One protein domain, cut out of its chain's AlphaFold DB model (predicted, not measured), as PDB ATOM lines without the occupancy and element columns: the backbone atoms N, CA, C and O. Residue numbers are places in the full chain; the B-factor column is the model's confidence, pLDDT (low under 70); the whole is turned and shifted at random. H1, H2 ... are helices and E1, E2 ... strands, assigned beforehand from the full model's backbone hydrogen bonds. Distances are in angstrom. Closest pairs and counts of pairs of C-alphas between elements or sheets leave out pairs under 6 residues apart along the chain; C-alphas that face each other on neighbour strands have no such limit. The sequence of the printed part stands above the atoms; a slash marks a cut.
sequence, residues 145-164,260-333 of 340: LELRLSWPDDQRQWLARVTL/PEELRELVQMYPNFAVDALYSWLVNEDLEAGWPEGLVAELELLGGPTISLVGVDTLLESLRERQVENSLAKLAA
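AT A GLANCE: This is residues 145 to 164 and 260 to 333 of the 340 residues of an uncharacterized protein of Planctomycetes bacterium (UniProt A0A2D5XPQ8). A twisted antiparallel sheet of four strands has H1 and H2 packed over one face and the other face bare. H3 packs on H2, away from the sheet, and residues 325 to 333, of which 325 to 332 belong to H3, stick out as an arm. The printed part has 94 residues, with elements in the order E1 E2 H1 H2 E3 E4 H3; the sheet order is E2 E1 E3 E4, and the class is mixed, helices and strands. The whole is compact, with a radius of gyration of the C-alphas of 13.4 A and spans of 43 by 32 by 22 A.

IN THESE COORDINATES: E1 is residues 145 to 151, 20.1 A long, from C-alpha 145 at (36.018, 31.905, 69.634). E2 is 154 to 164, 29.6 A; E3 is 296 to 301; E4 is 306 to 308. H1 is 260 to 269, H2 is 272 to 284, and H3 is 313 to 332, 28.9 A, ending at C-alpha 332 at (32.973, 63.406, 82.471).

HOW THE PARTS SIT: Inner strands E1 and E3 are antiparallel at 164 degrees, with N 148 and O 298 2.8 A apart, within hydrogen-bond range. So are N 147 and O 160, 2.8 A, in the hairpin E1 and E2, and N 299 and O 307, 2.9 A, in the hairpin E3 and E4. H1 and H2 lie on the same face, giving two layers, a sheet with helices on one face. H2 is over E2 and E1 at a height over the sheet of 9.9 A; its C-alpha closest to E2 is Ala 277, 6.7 A from that of Ala 160. H1 is over E3 and E4 at 9.5 A. H3 is not on the sheet; it touches H2 with residues 315 to 323 alone, at a steep tilt of 56 degrees, the closest C-alphas being Val 275 and Leu 319, 5.6 A. Every O i to N i+4 pair is within range in H1 and H3, and 8 of 9 in H2.

THE WHOLE: The C-alphas farthest apart, of Gly 303 and Ala 332, are 43.4 A apart. Residues 165 to 259 are not printed; C-alphas 164 and 260 are 17.4 A apart across the cut. The link H2 to E3 is long. Residues 288 to 290 are under pLDDT 70.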
ATOM      1  N   LEU A 145      34.642  31.469  69.804       97.06
ATOM      2  CA  LEU A 145      36.018  31.905  69.634       97.06
ATOM      3  C   LEU A 145      36.731  31.886  70.985       97.06
ATOM      4  O   LEU A 145      36.116  32.103  72.035       97.06
ATOM      5  N   GLU A 146      38.034  31.661  70.958       97.31
ATOM      6  CA  GLU A 146      38.899  31.719  72.125       97.31
ATOM      7  C   GLU A 146      40.070  32.666  71.847       97.31
ATOM      8  O   GLU A 146      40.869  32.446  70.941       97.31
ATOM      9  N   LEU A 147      40.142  33.748  72.617       96.56
ATOM     10  CA  LEU A 147      41.224  34.719  72.583       96.56
ATOM     11  C   LEU A 147      42.248  34.349  73.656       96.56
ATOM     12  O   LEU A 147      41.926  34.339  74.849       96.56
ATOM     13  N   ARG A 148      43.478  34.069  73.226       95.62
ATOM     14  CA  ARG A 148      44.619  33.746  74.085       95.62
ATOM     15  C   ARG A 148      45.603  34.896  74.090       95.62
ATOM     16  O   ARG A 148      46.058  35.324  73.034       95.62
ATOM     17  N   LEU A 149      45.952  35.358  75.284       93.25
ATOM     18  CA  LEU A 149      46.977  36.374  75.492       93.25
ATOM     19  C   LEU A 149      48.108  35.780  76.321       93.25
ATOM     20  O   LEU A 149      47.870  35.136  77.348       93.25
ATOM     21  N   SER A 150      49.341  35.988  75.872       90.75
ATOM     22  CA  SER A 150      50.537  35.521  76.571       90.75
ATOM     23  C   SER A 150      51.717  36.457  76.346       90.75
ATOM     24  O   SER A 150      51.761  37.202  75.363       90.75
ATOM     25  N   TRP A 151      52.676  36.405  77.267       86.62
ATOM     26  CA  TRP A 151      53.934  37.131  77.166       86.62
ATOM     27  C   TRP A 151      55.106  36.145  77.104       86.62
ATOM     28  O   TRP A 151      55.084  35.163  77.841       86.62
ATOM     29  N   PRO A 152      56.152  36.390  76.296       76.06
ATOM     30  CA  PRO A 152      57.309  35.500  76.200       76.06
ATOM     31  C   PRO A 152      57.984  35.212  77.547       76.06
ATOM     32  O   PRO A 152      58.428  34.091  77.787       76.06
ATOM     33  N   ASP A 153      58.022  36.216  78.428       79.94
ATOM     34  CA  ASP A 153      58.716  36.166  79.720       79.94
ATOM     35  C   ASP A 153      57.781  35.930  80.923       79.94
ATOM     36  O   ASP A 153      58.260  35.770  82.048       79.94
ATOM     37  N   ASP A 154      56.459  35.889  80.712       76.81
ATOM     38  CA  ASP A 154      55.476  35.606  81.764       76.81
ATOM     39  C   ASP A 154      54.816  34.246  81.508       76.81
ATOM     40  O   ASP A 154      54.294  33.969  80.434       76.81
ATOM     41  N   GLN A 155      54.808  33.375  82.519       75.75
ATOM     42  CA  GLN A 155      54.091  32.100  82.429       75.75
ATOM     43  C   GLN A 155      52.569  32.273  82.527       75.75
ATOM     44  O   GLN A 155      51.827  31.309  82.329       75.75
ATOM     45  N   ARG A 156      52.082  33.475  82.861       78.88
ATOM     46  CA  ARG A 156      50.652  33.774  82.910       78.88
ATOM     47  C   ARG A 156      50.073  33.834  81.499       78.88
ATOM     48  O   ARG A 156      50.472  34.642  80.668       78.88
ATOM     49  N   GLN A 157      49.090  32.973  81.268       86.44
ATOM     50  CA  GLN A 157      48.235  33.000  80.090       86.44
ATOM     51  C   GLN A 157      46.860  33.508  80.498       86.44
ATOM     52  O   GLN A 157      46.307  33.078  81.515       86.44
ATOM     53  N   TRP A 158      46.305  34.406  79.694       92.56
ATOM     54  CA  TRP A 158      44.932  34.857  79.843       92.56
ATOM     55  C   TRP A 158      44.073  34.328  78.702       92.56
ATOM     56  O   TRP A 158      44.519  34.215  77.558       92.56
ATOM     57  N   LEU A 159      42.835  33.988  79.048       94.06
ATOM     58  CA  LEU A 159      41.884  33.347  78.160       94.06
ATOM     59  C   LEU A 159      40.535  34.055  78.230       94.06
ATOM     60  O   LEU A 159      39.932  34.118  79.303       94.06
ATOM     61  N   ALA A 160      40.021  34.487  77.083       94.69
ATOM     62  CA  ALA A 160      38.621  34.864  76.940       94.69
ATOM     63  C   ALA A 160      37.919  33.969  75.933       94.69
ATOM     64  O   ALA A 160      38.429  33.691  74.853       94.69
ATOM     65  N   ARG A 161      36.700  33.563  76.281       95.31
ATOM     66  CA  ARG A 161      35.794  32.883  75.360       95.31
ATOM     67  C   ARG A 161      34.757  33.874  74.880       95.31
ATOM     68  O   ARG A 161      34.028  34.444  75.689       95.31
ATOM     69  N   VAL A 162      34.695  34.051  73.571       93.31
ATOM     70  CA  VAL A 162      33.769  34.957  72.903       93.31
ATOM     71  C   VAL A 162      32.751  34.114  72.148       93.31
ATOM     72  O   VAL A 162      33.098  33.139  71.487       93.31
ATOM     73  N   THR A 163      31.475  34.463  72.274       93.88
ATOM     74  CA  THR A 163      30.412  33.865  71.462       93.88
ATOM     75  C   THR A 163      29.819  34.955  70.590       93.88
ATOM     76  O   THR A 163      29.338  35.957  71.112       93.88
ATOM     77  N   LEU A 164      29.868  34.760  69.275       92.56
ATOM     78  CA  LEU A 164      29.126  35.585  68.330       92.56
ATOM     79  C   LEU A 164      27.781  34.916  68.090       92.56
ATOM     80  O   LEU A 164      27.730  33.738  67.738       92.56
ATOM     81  N   PRO A 260      42.352  30.578  57.894       97.81
ATOM     82  CA  PRO A 260      42.979  31.704  58.588       97.81
ATOM     83  C   PRO A 260      42.655  33.067  57.961       97.81
ATOM     84  O   PRO A 260      42.501  34.050  58.683       97.81
ATOM     85  N   GLU A 261      42.531  33.129  56.633       96.88
ATOM     86  CA  GLU A 261      42.184  34.364  55.927       96.88
ATOM     87  C   GLU A 261      40.740  34.781  56.227       96.88
ATOM     88  O   GLU A 261      40.510  35.924  56.613       96.88
ATOM     89  N   GLU A 262      39.780  33.853  56.186       97.94
ATOM     90  CA  GLU A 262      38.391  34.149  56.551       97.94
ATOM     91  C   GLU A 262      38.258  34.578  58.020       97.94
ATOM     92  O   GLU A 262      37.492  35.490  58.336       97.94
ATOM     93  N   LEU A 263      39.022  33.965  58.934       97.50
ATOM     94  CA  LEU A 263      39.026  34.380  60.338       97.50
ATOM     95  C   LEU A 263      39.616  35.790  60.513       97.50
ATOM     96  O   LEU A 263      39.127  36.559  61.343       97.50
ATOM     97  N   ARG A 264      40.631  36.162  59.724       96.50
ATOM     98  CA  ARG A 264      41.188  37.522  59.733       96.50
ATOM     99  C   ARG A 264      40.167  38.536  59.224       96.50
ATOM    100  O   ARG A 264      39.969  39.560  59.875       96.50
ATOM    101  N   GLU A 265      39.485  38.230  58.126       95.44
ATOM    102  CA  GLU A 265      38.394  39.055  57.594       95.44
ATOM    103  C   GLU A 265      37.251  39.204  58.605       95.44
ATOM    104  O   GLU A 265      36.719  40.297  58.789       95.44
ATOM    105  N   LEU A 266      36.913  38.143  59.345       95.00
ATOM    106  CA  LEU A 266      35.901  38.210  60.401       95.00
ATOM    107  C   LEU A 266      36.269  39.220  61.499       95.00
ATOM    108  O   LEU A 266      35.408  39.983  61.943       95.00
ATOM    109  N   VAL A 267      37.538  39.249  61.921       95.12
ATOM    110  CA  VAL A 267      38.035  40.245  62.886       95.12
ATOM    111  C   VAL A 267      37.958  41.655  62.305       95.12
ATOM    112  O   VAL A 267      37.573  42.576  63.018       95.12
ATOM    113  N   GLN A 268      38.284  41.837  61.024       92.50
ATOM    114  CA  GLN A 268      38.205  43.149  60.376       92.50
ATOM    115  C   GLN A 268      36.763  43.649  60.232       92.50
ATOM    116  O   GLN A 268      36.514  44.837  60.419       92.50
ATOM    117  N   MET A 269      35.814  42.757  59.933       90.25
ATOM    118  CA  MET A 269      34.393  43.099  59.813       90.25
ATOM    119  C   MET A 269      33.751  43.438  61.164       90.25
ATOM    120  O   MET A 269      32.874  44.297  61.228       90.25
ATOM    121  N   TYR A 270      34.174  42.772  62.244       90.94
ATOM    122  CA  TYR A 270      33.562  42.911  63.568       90.94
ATOM    123  C   TYR A 270      34.607  43.089  64.682       90.94
ATOM    124  O   TYR A 270      34.612  42.318  65.640       90.94
ATOM    125  N   PRO A 271      35.476  44.113  64.641       91.81
ATOM    126  CA  PRO A 271      36.611  44.211  65.566       91.81
ATOM    127  C   PRO A 271      36.175  44.272  67.035       91.81
ATOM    128  O   PRO A 271      36.863  43.750  67.914       91.81
ATOM    129  N   ASN A 272      34.994  44.835  67.305       90.06
ATOM    130  CA  ASN A 272      34.477  45.093  68.648       90.06
ATOM    131  C   ASN A 272      34.471  43.867  69.572       90.06
ATOM    132  O   ASN A 272      34.777  44.010  70.754       90.06
ATOM    133  N   PHE A 273      34.191  42.660  69.059       88.56
ATOM    134  CA  PHE A 273      34.168  41.468  69.919       88.56
ATOM    135  C   PHE A 273      35.550  41.147  70.505       88.56
ATOM    136  O   PHE A 273      35.652  40.662  71.631       88.56
ATOM    137  N   ALA A 274      36.616  41.418  69.747       90.56
ATOM    138  CA  ALA A 274      37.991  41.214  70.181       90.56
ATOM    139  C   ALA A 274      38.485  42.423  70.982       90.56
ATOM    140  O   ALA A 274      39.131  42.245  72.015       90.56
ATOM    141  N   VAL A 275      38.129  43.639  70.551       91.69
ATOM    142  CA  VAL A 275      38.459  44.896  71.241       91.69
ATOM    143  C   VAL A 275      37.966  44.872  72.678       91.69
ATOM    144  O   VAL A 275      38.745  45.171  73.573       91.69
ATOM    145  N   ASP A 276      36.716  44.486  72.932       89.69
ATOM    146  CA  ASP A 276      36.150  44.523  74.283       89.69
ATOM    147  C   ASP A 276      36.850  43.544  75.235       89.69
ATOM    148  O   ASP A 276      37.118  43.878  76.396       89.69
ATOM    149  N   ALA A 277      37.207  42.358  74.736       89.62
ATOM    150  CA  ALA A 277      37.951  41.358  75.492       89.62
ATOM    151  C   ALA A 277      39.394  41.820  75.778       89.62
ATOM    152  O   ALA A 277      39.833  41.791  76.930       89.62
ATOM    153  N   LEU A 278      40.100  42.307  74.752       90.00
ATOM    154  CA  LEU A 278      41.465  42.838  74.855       90.00
ATOM    155  C   LEU A 278      41.533  44.061  75.769       90.00
ATOM    156  O   LEU A 278      42.392  44.141  76.643       90.00
ATOM    157  N   TYR A 279      40.609  45.001  75.598       89.88
ATOM    158  CA  TYR A 279      40.530  46.221  76.390       89.88
ATOM    159  C   TYR A 279      40.291  45.910  77.868       89.88
ATOM    160  O   TYR A 279      40.982  46.448  78.732       89.88
ATOM    161  N   SER A 280      39.354  45.003  78.165       87.75
ATOM    162  CA  SER A 280      39.082  44.572  79.540       87.75
ATOM    163  C   SER A 280      40.318  43.957  80.197       87.75
ATOM    164  O   SER A 280      40.583  44.216  81.369       87.75
ATOM    165  N   TRP A 281      41.094  43.170  79.448       88.50
ATOM    166  CA  TRP A 281      42.354  42.618  79.935       88.50
ATOM    167  C   TRP A 281      43.411  43.704  80.185       88.50
ATOM    168  O   TRP A 281      43.946  43.770  81.288       88.50
ATOM    169  N   LEU A 282      43.645  44.604  79.221       86.75
ATOM    170  CA  LEU A 282      44.622  45.696  79.347       86.75
ATOM    171  C   LEU A 282      44.360  46.572  80.580       86.75
ATOM    172  O   LEU A 282      45.289  46.912  81.307       86.75
ATOM    173  N   VAL A 283      43.091  46.902  80.841       86.25
ATOM    174  CA  VAL A 283      42.695  47.690  82.019       86.25
ATOM    175  C   VAL A 283      42.965  46.938  83.324       86.25
ATOM    176  O   VAL A 283      43.388  47.557  84.298       86.25
ATOM    177  N   ASN A 284      42.728  45.625  83.362       86.44
ATOM    178  CA  ASN A 284      42.962  44.819  84.563       86.44
ATOM    179  C   ASN A 284      44.453  44.657  84.889       86.44
ATOM    180  O   ASN A 284      44.802  44.544  86.061       86.44
ATOM    181  N   GLU A 285      45.313  44.664  83.872       84.06
ATOM    182  CA  GLU A 285      46.771  44.565  84.027       84.06
ATOM    183  C   GLU A 285      47.461  45.934  84.189       84.06
ATOM    184  O   GLU A 285      48.686  45.990  84.271       84.06
ATOM    185  N   ASP A 286      46.696  47.033  84.253       82.62
ATOM    186  CA  ASP A 286      47.208  48.412  84.352       82.62
ATOM    187  C   ASP A 286      48.196  48.769  83.220       82.62
ATOM    188  O   ASP A 286      49.193  49.466  83.414       82.62
ATOM    189  N   LEU A 287      47.934  48.253  82.012       79.56
ATOM    190  CA  LEU A 287      48.771  48.481  80.836       79.56
ATOM    191  C   LEU A 287      48.282  49.691  80.030       79.56
ATOM    192  O   LEU A 287      47.084  49.874  79.793       79.56
ATOM    193  N   GLU A 288      49.236  50.517  79.592       68.19
ATOM    194  CA  GLU A 288      48.965  51.701  78.778       68.19
ATOM    195  C   GLU A 288      48.426  51.372  77.376       68.19
ATOM    196  O   GLU A 288      48.483  50.254  76.860       68.19
ATOM    197  N   ALA A 289      47.906  52.425  76.750       57.28
ATOM    198  CA  ALA A 289      47.275  52.431  75.450       57.28
ATOM    199  C   ALA A 289      48.218  52.053  74.291       57.28
ATOM    200  O   ALA A 289      48.920  52.899  73.741       57.28
ATOM    201  N   GLY A 290      48.200  50.787  73.870       65.69
ATOM    202  CA  GLY A 290      48.899  50.325  72.670       65.69
ATOM    203  C   GLY A 290      48.969  48.806  72.587       65.69
ATOM    204  O   GLY A 290      48.502  48.120  73.489       65.69
ATOM    205  N   TRP A 291      49.553  48.282  71.503       73.38
ATOM    206  CA  TRP A 291      49.967  46.882  71.482       73.38
ATOM    207  C   TRP A 291      51.221  46.758  72.349       73.38
ATOM    208  O   TRP A 291      52.253  47.318  71.966       73.38
ATOM    209  N   PRO A 292      51.158  46.108  73.518       79.69
ATOM    210  CA  PRO A 292      52.311  46.042  74.393       79.69
ATOM    211  C   PRO A 292      53.447  45.252  73.723       79.69
ATOM    212  O   PRO A 292      53.206  44.248  73.045       79.69
ATOM    213  N   GLU A 293      54.689  45.717  73.869       82.94
ATOM    214  CA  GLU A 293      55.843  45.083  73.223       82.94
ATOM    215  C   GLU A 293      56.020  43.646  73.723       82.94
ATOM    216  O   GLU A 293      56.190  43.417  74.912       82.94
ATOM    217  N   GLY A 294      55.995  42.671  72.812       85.31
ATOM    218  CA  GLY A 294      56.097  41.257  73.166       85.31
ATOM    219  C   GLY A 294      54.762  40.577  73.475       85.31
ATOM    220  O   GLY A 294      54.758  39.361  73.622       85.31
ATOM    221  N   LEU A 295      53.626  41.289  73.502       88.06
ATOM    222  CA  LEU A 295      52.319  40.644  73.635       88.06
ATOM    223  C   LEU A 295      52.041  39.727  72.436       88.06
ATOM    224  O   LEU A 295      51.951  40.182  71.289       88.06
ATOM    225  N   VAL A 296      51.815  38.448  72.727       91.44
ATOM    226  CA  VAL A 296      51.258  37.473  71.790       91.44
ATOM    227  C   VAL A 296      49.753  37.415  72.021       91.44
ATOM    228  O   VAL A 296      49.309  37.047  73.111       91.44
ATOM    229  N   ALA A 297      48.976  37.768  70.996       93.62
ATOM    230  CA  ALA A 297      47.526  37.614  70.999       93.62
ATOM    231  C   ALA A 297      47.092  36.717  69.843       93.62
ATOM    232  O   ALA A 297      47.301  37.051  68.675       93.62
ATOM    233  N   GLU A 298      46.473  35.595  70.182       96.50
ATOM    234  CA  GLU A 298      45.981  34.607  69.230       96.50
ATOM    235  C   GLU A 298      44.469  34.467  69.362       96.50
ATOM    236  O   GLU A 298      43.934  34.415  70.469       96.50
ATOM    237  N   LEU A 299      43.781  34.388  68.229       97.38
ATOM    238  CA  LEU A 299      42.355  34.106  68.165       97.38
ATOM    239  C   LEU A 299      42.155  32.745  67.512       97.38
ATOM    240  O   LEU A 299      42.536  32.547  66.360       97.38
ATOM    241  N   GLU A 300      41.538  31.827  68.241       97.75
ATOM    242  CA  GLU A 300      41.107  30.530  67.735       97.75
ATOM    243  C   GLU A 300      39.600  30.546  67.489       97.75
ATOM    244  O   GLU A 300      38.819  30.923  68.366       97.75
ATOM    245  N   LEU A 301      39.178  30.077  66.318       97.56
ATOM    246  CA  LEU A 301      37.809  29.630  66.105       97.56
ATOM    247  C   LEU A 301      37.699  28.178  66.579       97.56
ATOM    248  O   LEU A 301      38.399  27.311  66.063       97.56
ATOM    249  N   LEU A 302      36.839  27.893  67.562       96.62
ATOM    250  CA  LEU A 302      36.771  26.558  68.164       96.62
ATOM    251  C   LEU A 302      36.323  25.509  67.139       96.62
ATOM    252  O   LEU A 302      35.172  25.523  66.702       96.62
ATOM    253  N   GLY A 303      37.216  24.568  66.823       94.44
ATOM    254  CA  GLY A 303      37.017  23.570  65.764       94.44
ATOM    255  C   GLY A 303      37.471  24.027  64.372       94.44
ATOM    256  O   GLY A 303      37.205  23.328  63.401       94.44
ATOM    257  N   GLY A 304      38.144  25.175  64.277       95.44
ATOM    258  CA  GLY A 304      38.625  25.779  63.039       95.44
ATOM    259  C   GLY A 304      40.039  26.371  63.182       95.44
ATOM    260  O   GLY A 304      40.870  25.828  63.917       95.44
ATOM    261  N   PRO A 305      40.359  27.451  62.449       97.56
ATOM    262  CA  PRO A 305      41.705  28.008  62.382       97.56
ATOM    263  C   PRO A 305      42.071  28.824  63.627       97.56
ATOM    264  O   PRO A 305      41.220  29.303  64.376       97.56
ATOM    265  N   THR A 306      43.376  29.029  63.807       97.81
ATOM    266  CA  THR A 306      43.943  30.002  64.750       97.81
ATOM    267  C   THR A 306      44.731  31.049  63.973       97.81
ATOM    268  O   THR A 306      45.472  30.703  63.051       97.81
ATOM    269  N   ILE A 307      44.591  32.320  64.345       97.56
ATOM    270  CA  ILE A 307      45.359  33.431  63.775       97.56
ATOM    271  C   ILE A 307      46.052  34.244  64.861       97.56
ATOM    272  O   ILE A 307      45.556  34.367  65.979       97.56
ATOM    273  N   SER A 308      47.173  34.863  64.500       95.94
ATOM    274  CA  SER A 308      47.730  35.968  65.278       95.94
ATOM    275  C   SER A 308      46.928  37.239  65.003       95.94
ATOM    276  O   SER A 308      46.656  37.566  63.846       95.94
ATOM    277  N   LEU A 309      46.576  37.957  66.067       93.81
ATOM    278  CA  LEU A 309      45.973  39.289  65.993       93.81
ATOM    279  C   LEU A 309      47.026  40.405  65.896       93.81
ATOM    280  O   LEU A 309      46.681  41.566  65.675       93.81
ATOM    281  N   VAL A 310      48.311  40.063  66.044       87.75
ATOM    282  CA  VAL A 310      49.414  41.011  65.860       87.75
ATOM    283  C   VAL A 310      49.435  41.473  64.402       87.75
ATOM    284  O   VAL A 310      49.525  40.654  63.490       87.75
ATOM    285  N   GLY A 311      49.387  42.790  64.184       83.69
ATOM    286  CA  GLY A 311      49.404  43.388  62.843       83.69
ATOM    287  C   GLY A 311      48.033  43.499  62.168       83.69
ATOM    288  O   GLY A 311      47.969  43.817  60.986       83.69
ATOM    289  N   VAL A 312      46.935  43.254  62.891       87.50
ATOM    290  CA  VAL A 312      45.589  43.604  62.416       87.50
ATOM    291  C   VAL A 312      45.337  45.085  62.723       87.50
ATOM    292  O   VAL A 312      44.921  45.437  63.826       87.50
ATOM    293  N   ASP A 313      45.628  45.965  61.762       86.94
ATOM    294  CA  ASP A 313      45.615  47.425  61.964       86.94
ATOM    295  C   ASP A 313      44.257  47.956  62.447       86.94
ATOM    296  O   ASP A 313      44.203  48.733  63.401       86.94
ATOM    297  N   THR A 314      43.153  47.460  61.881       87.38
ATOM    298  CA  THR A 314      41.786  47.854  62.270       87.38
ATOM    299  C   THR A 314      41.475  47.547  63.736       87.38
ATOM    300  O   THR A 314      40.779  48.313  64.407       87.38
ATOM    301  N   LEU A 315      42.024  46.452  64.271       88.50
ATOM    302  CA  LEU A 315      41.875  46.075  65.675       88.50
ATOM    303  C   LEU A 315      42.638  47.043  66.586       88.50
ATOM    304  O   LEU A 315      42.120  47.461  67.621       88.50
ATOM    305  N   LEU A 316      43.862  47.411  66.197       86.69
ATOM    306  CA  LEU A 316      44.688  48.357  66.944       86.69
ATOM    307  C   LEU A 316      44.082  49.766  66.944       86.69
ATOM    308  O   LEU A 316      44.094  50.436  67.977       86.69
ATOM    309  N   GLU A 317      43.547  50.210  65.809       88.75
ATOM    310  CA  GLU A 317      42.809  51.470  65.699       88.75
ATOM    311  C   GLU A 317      41.581  51.463  66.615       88.75
ATOM    312  O   GLU A 317      41.462  52.335  67.477       88.75
ATOM    313  N   SER A 318      40.759  50.414  66.542       90.56
ATOM    314  CA  SER A 318      39.562  50.273  67.384       90.56
ATOM    315  C   SER A 318      39.894  50.227  68.887       90.56
ATOM    316  O   SER A 318      39.185  50.804  69.713       90.56
ATOM    317  N   LEU A 319      41.007  49.588  69.274       89.06
ATOM    318  CA  LEU A 319      41.493  49.583  70.662       89.06
ATOM    319  C   LEU A 319      41.871  50.983  71.157       89.06
ATOM    320  O   LEU A 319      41.542  51.347  72.289       89.06
ATOM    321  N   ARG A 320      42.547  51.775  70.315       89.31
ATOM    322  CA  ARG A 320      42.919  53.162  70.633       89.31
ATOM    323  C   ARG A 320      41.684  54.047  70.768       89.31
ATOM    324  O   ARG A 320      41.600  54.827  71.713       89.31
ATOM    325  N   GLU A 321      40.717  53.905  69.866       90.50
ATOM    326  CA  GLU A 321      39.444  54.629  69.940       90.50
ATOM    327  C   GLU A 321      38.707  54.319  71.247       90.50
ATOM    328  O   GLU A 321      38.360  55.236  71.996       90.50
ATOM    329  N   ARG A 322      38.591  53.034  71.605       90.62
ATOM    330  CA  ARG A 322      37.962  52.596  72.859       90.62
ATOM    331  C   ARG A 322      38.639  53.178  74.105       90.62
ATOM    332  O   ARG A 322      37.971  53.530  75.081       90.62
ATOM    333  N   GLN A 323      39.961  53.321  74.086       85.69
ATOM    334  CA  GLN A 323      40.719  53.958  75.168       85.69
ATOM    335  C   GLN A 323      40.420  55.455  75.293       85.69
ATOM    336  O   GLN A 323      40.272  55.959  76.414       85.69
ATOM    337  N   VAL A 324      40.304  56.163  74.166       89.00
ATOM    338  CA  VAL A 324      39.916  57.579  74.142       89.00
ATOM    339  C   VAL A 324      38.501  57.748  74.692       89.00
ATOM    340  O   VAL A 324      38.300  58.567  75.589       89.00
ATOM    341  N   GLU A 325      37.544  56.931  74.241       90.12
ATOM    342  CA  GLU A 325      36.166  56.931  74.750       90.12
ATOM    343  C   GLU A 325      36.119  56.747  76.272       90.12
ATOM    344  O   GLU A 325      35.473  57.524  76.980       90.12
ATOM    345  N   ASN A 326      36.845  55.757  76.803       87.56
ATOM    346  CA  ASN A 326      36.873  55.495  78.240       87.56
ATOM    347  C   ASN A 326      37.525  56.637  79.033       87.56
ATOM    348  O   ASN A 326      37.050  56.997  80.112       87.56
ATOM    349  N   SER A 327      38.590  57.237  78.495       86.94
ATOM    350  CA  SER A 327      39.269  58.380  79.115       86.94
ATOM    351  C   SER A 327      38.348  59.600  79.192       86.94
ATOM    352  O   SER A 327      38.259  60.247  80.237       86.94
ATOM    353  N   LEU A 328      37.602  59.878  78.120       89.56
ATOM    354  CA  LEU A 328      36.593  60.939  78.092       89.56
ATOM    355  C   LEU A 328      35.447  60.657  79.072       89.56
ATOM    356  O   LEU A 328      35.034  61.558  79.802       89.56
ATOM    357  N   ALA A 329      34.979  59.407  79.152       89.38
ATOM    358  CA  ALA A 329      33.944  59.002  80.100       89.38
ATOM    359  C   ALA A 329      34.393  59.179  81.564       89.38
ATOM    360  O   ALA A 329      33.633  59.702  82.381       89.38
ATOM    361  N   LYS A 330      35.642  58.818  81.895       88.00
ATOM    362  CA  LYS A 330      36.234  59.033  83.230       88.00
ATOM    363  C   LYS A 330      36.331  60.516  83.594       88.00
ATOM    364  O   LYS A 330      36.026  60.879  84.726       88.00
ATOM    365  N   LEU A 331      36.713  61.380  82.648       90.44
ATOM    366  CA  LEU A 331      36.758  62.832  82.863       90.44
ATOM    367  C   LEU A 331      35.359  63.426  83.087       90.44
ATOM    368  O   LEU A 331      35.187  64.281  83.957       90.44
ATOM    369  N   ALA A 332      34.358  62.955  82.339       92.12
ATOM    370  CA  ALA A 332      32.973  63.406  82.471       92.12
ATOM    371  C   ALA A 332      32.317  62.966  83.793       92.12
ATOM    372  O   ALA A 332      31.490  63.698  84.333       92.12
ATOM    373  N   ALA A 333      32.701  61.805  84.338       89.50
ATOM    374  CA  ALA A 333      32.183  61.296  85.611       89.50
ATOM    375  C   ALA A 333      32.630  62.118  86.841       89.50
ATOM    376  O   ALA A 333      32.044  61.976  87.915       89.50
TER     377      ALA A 333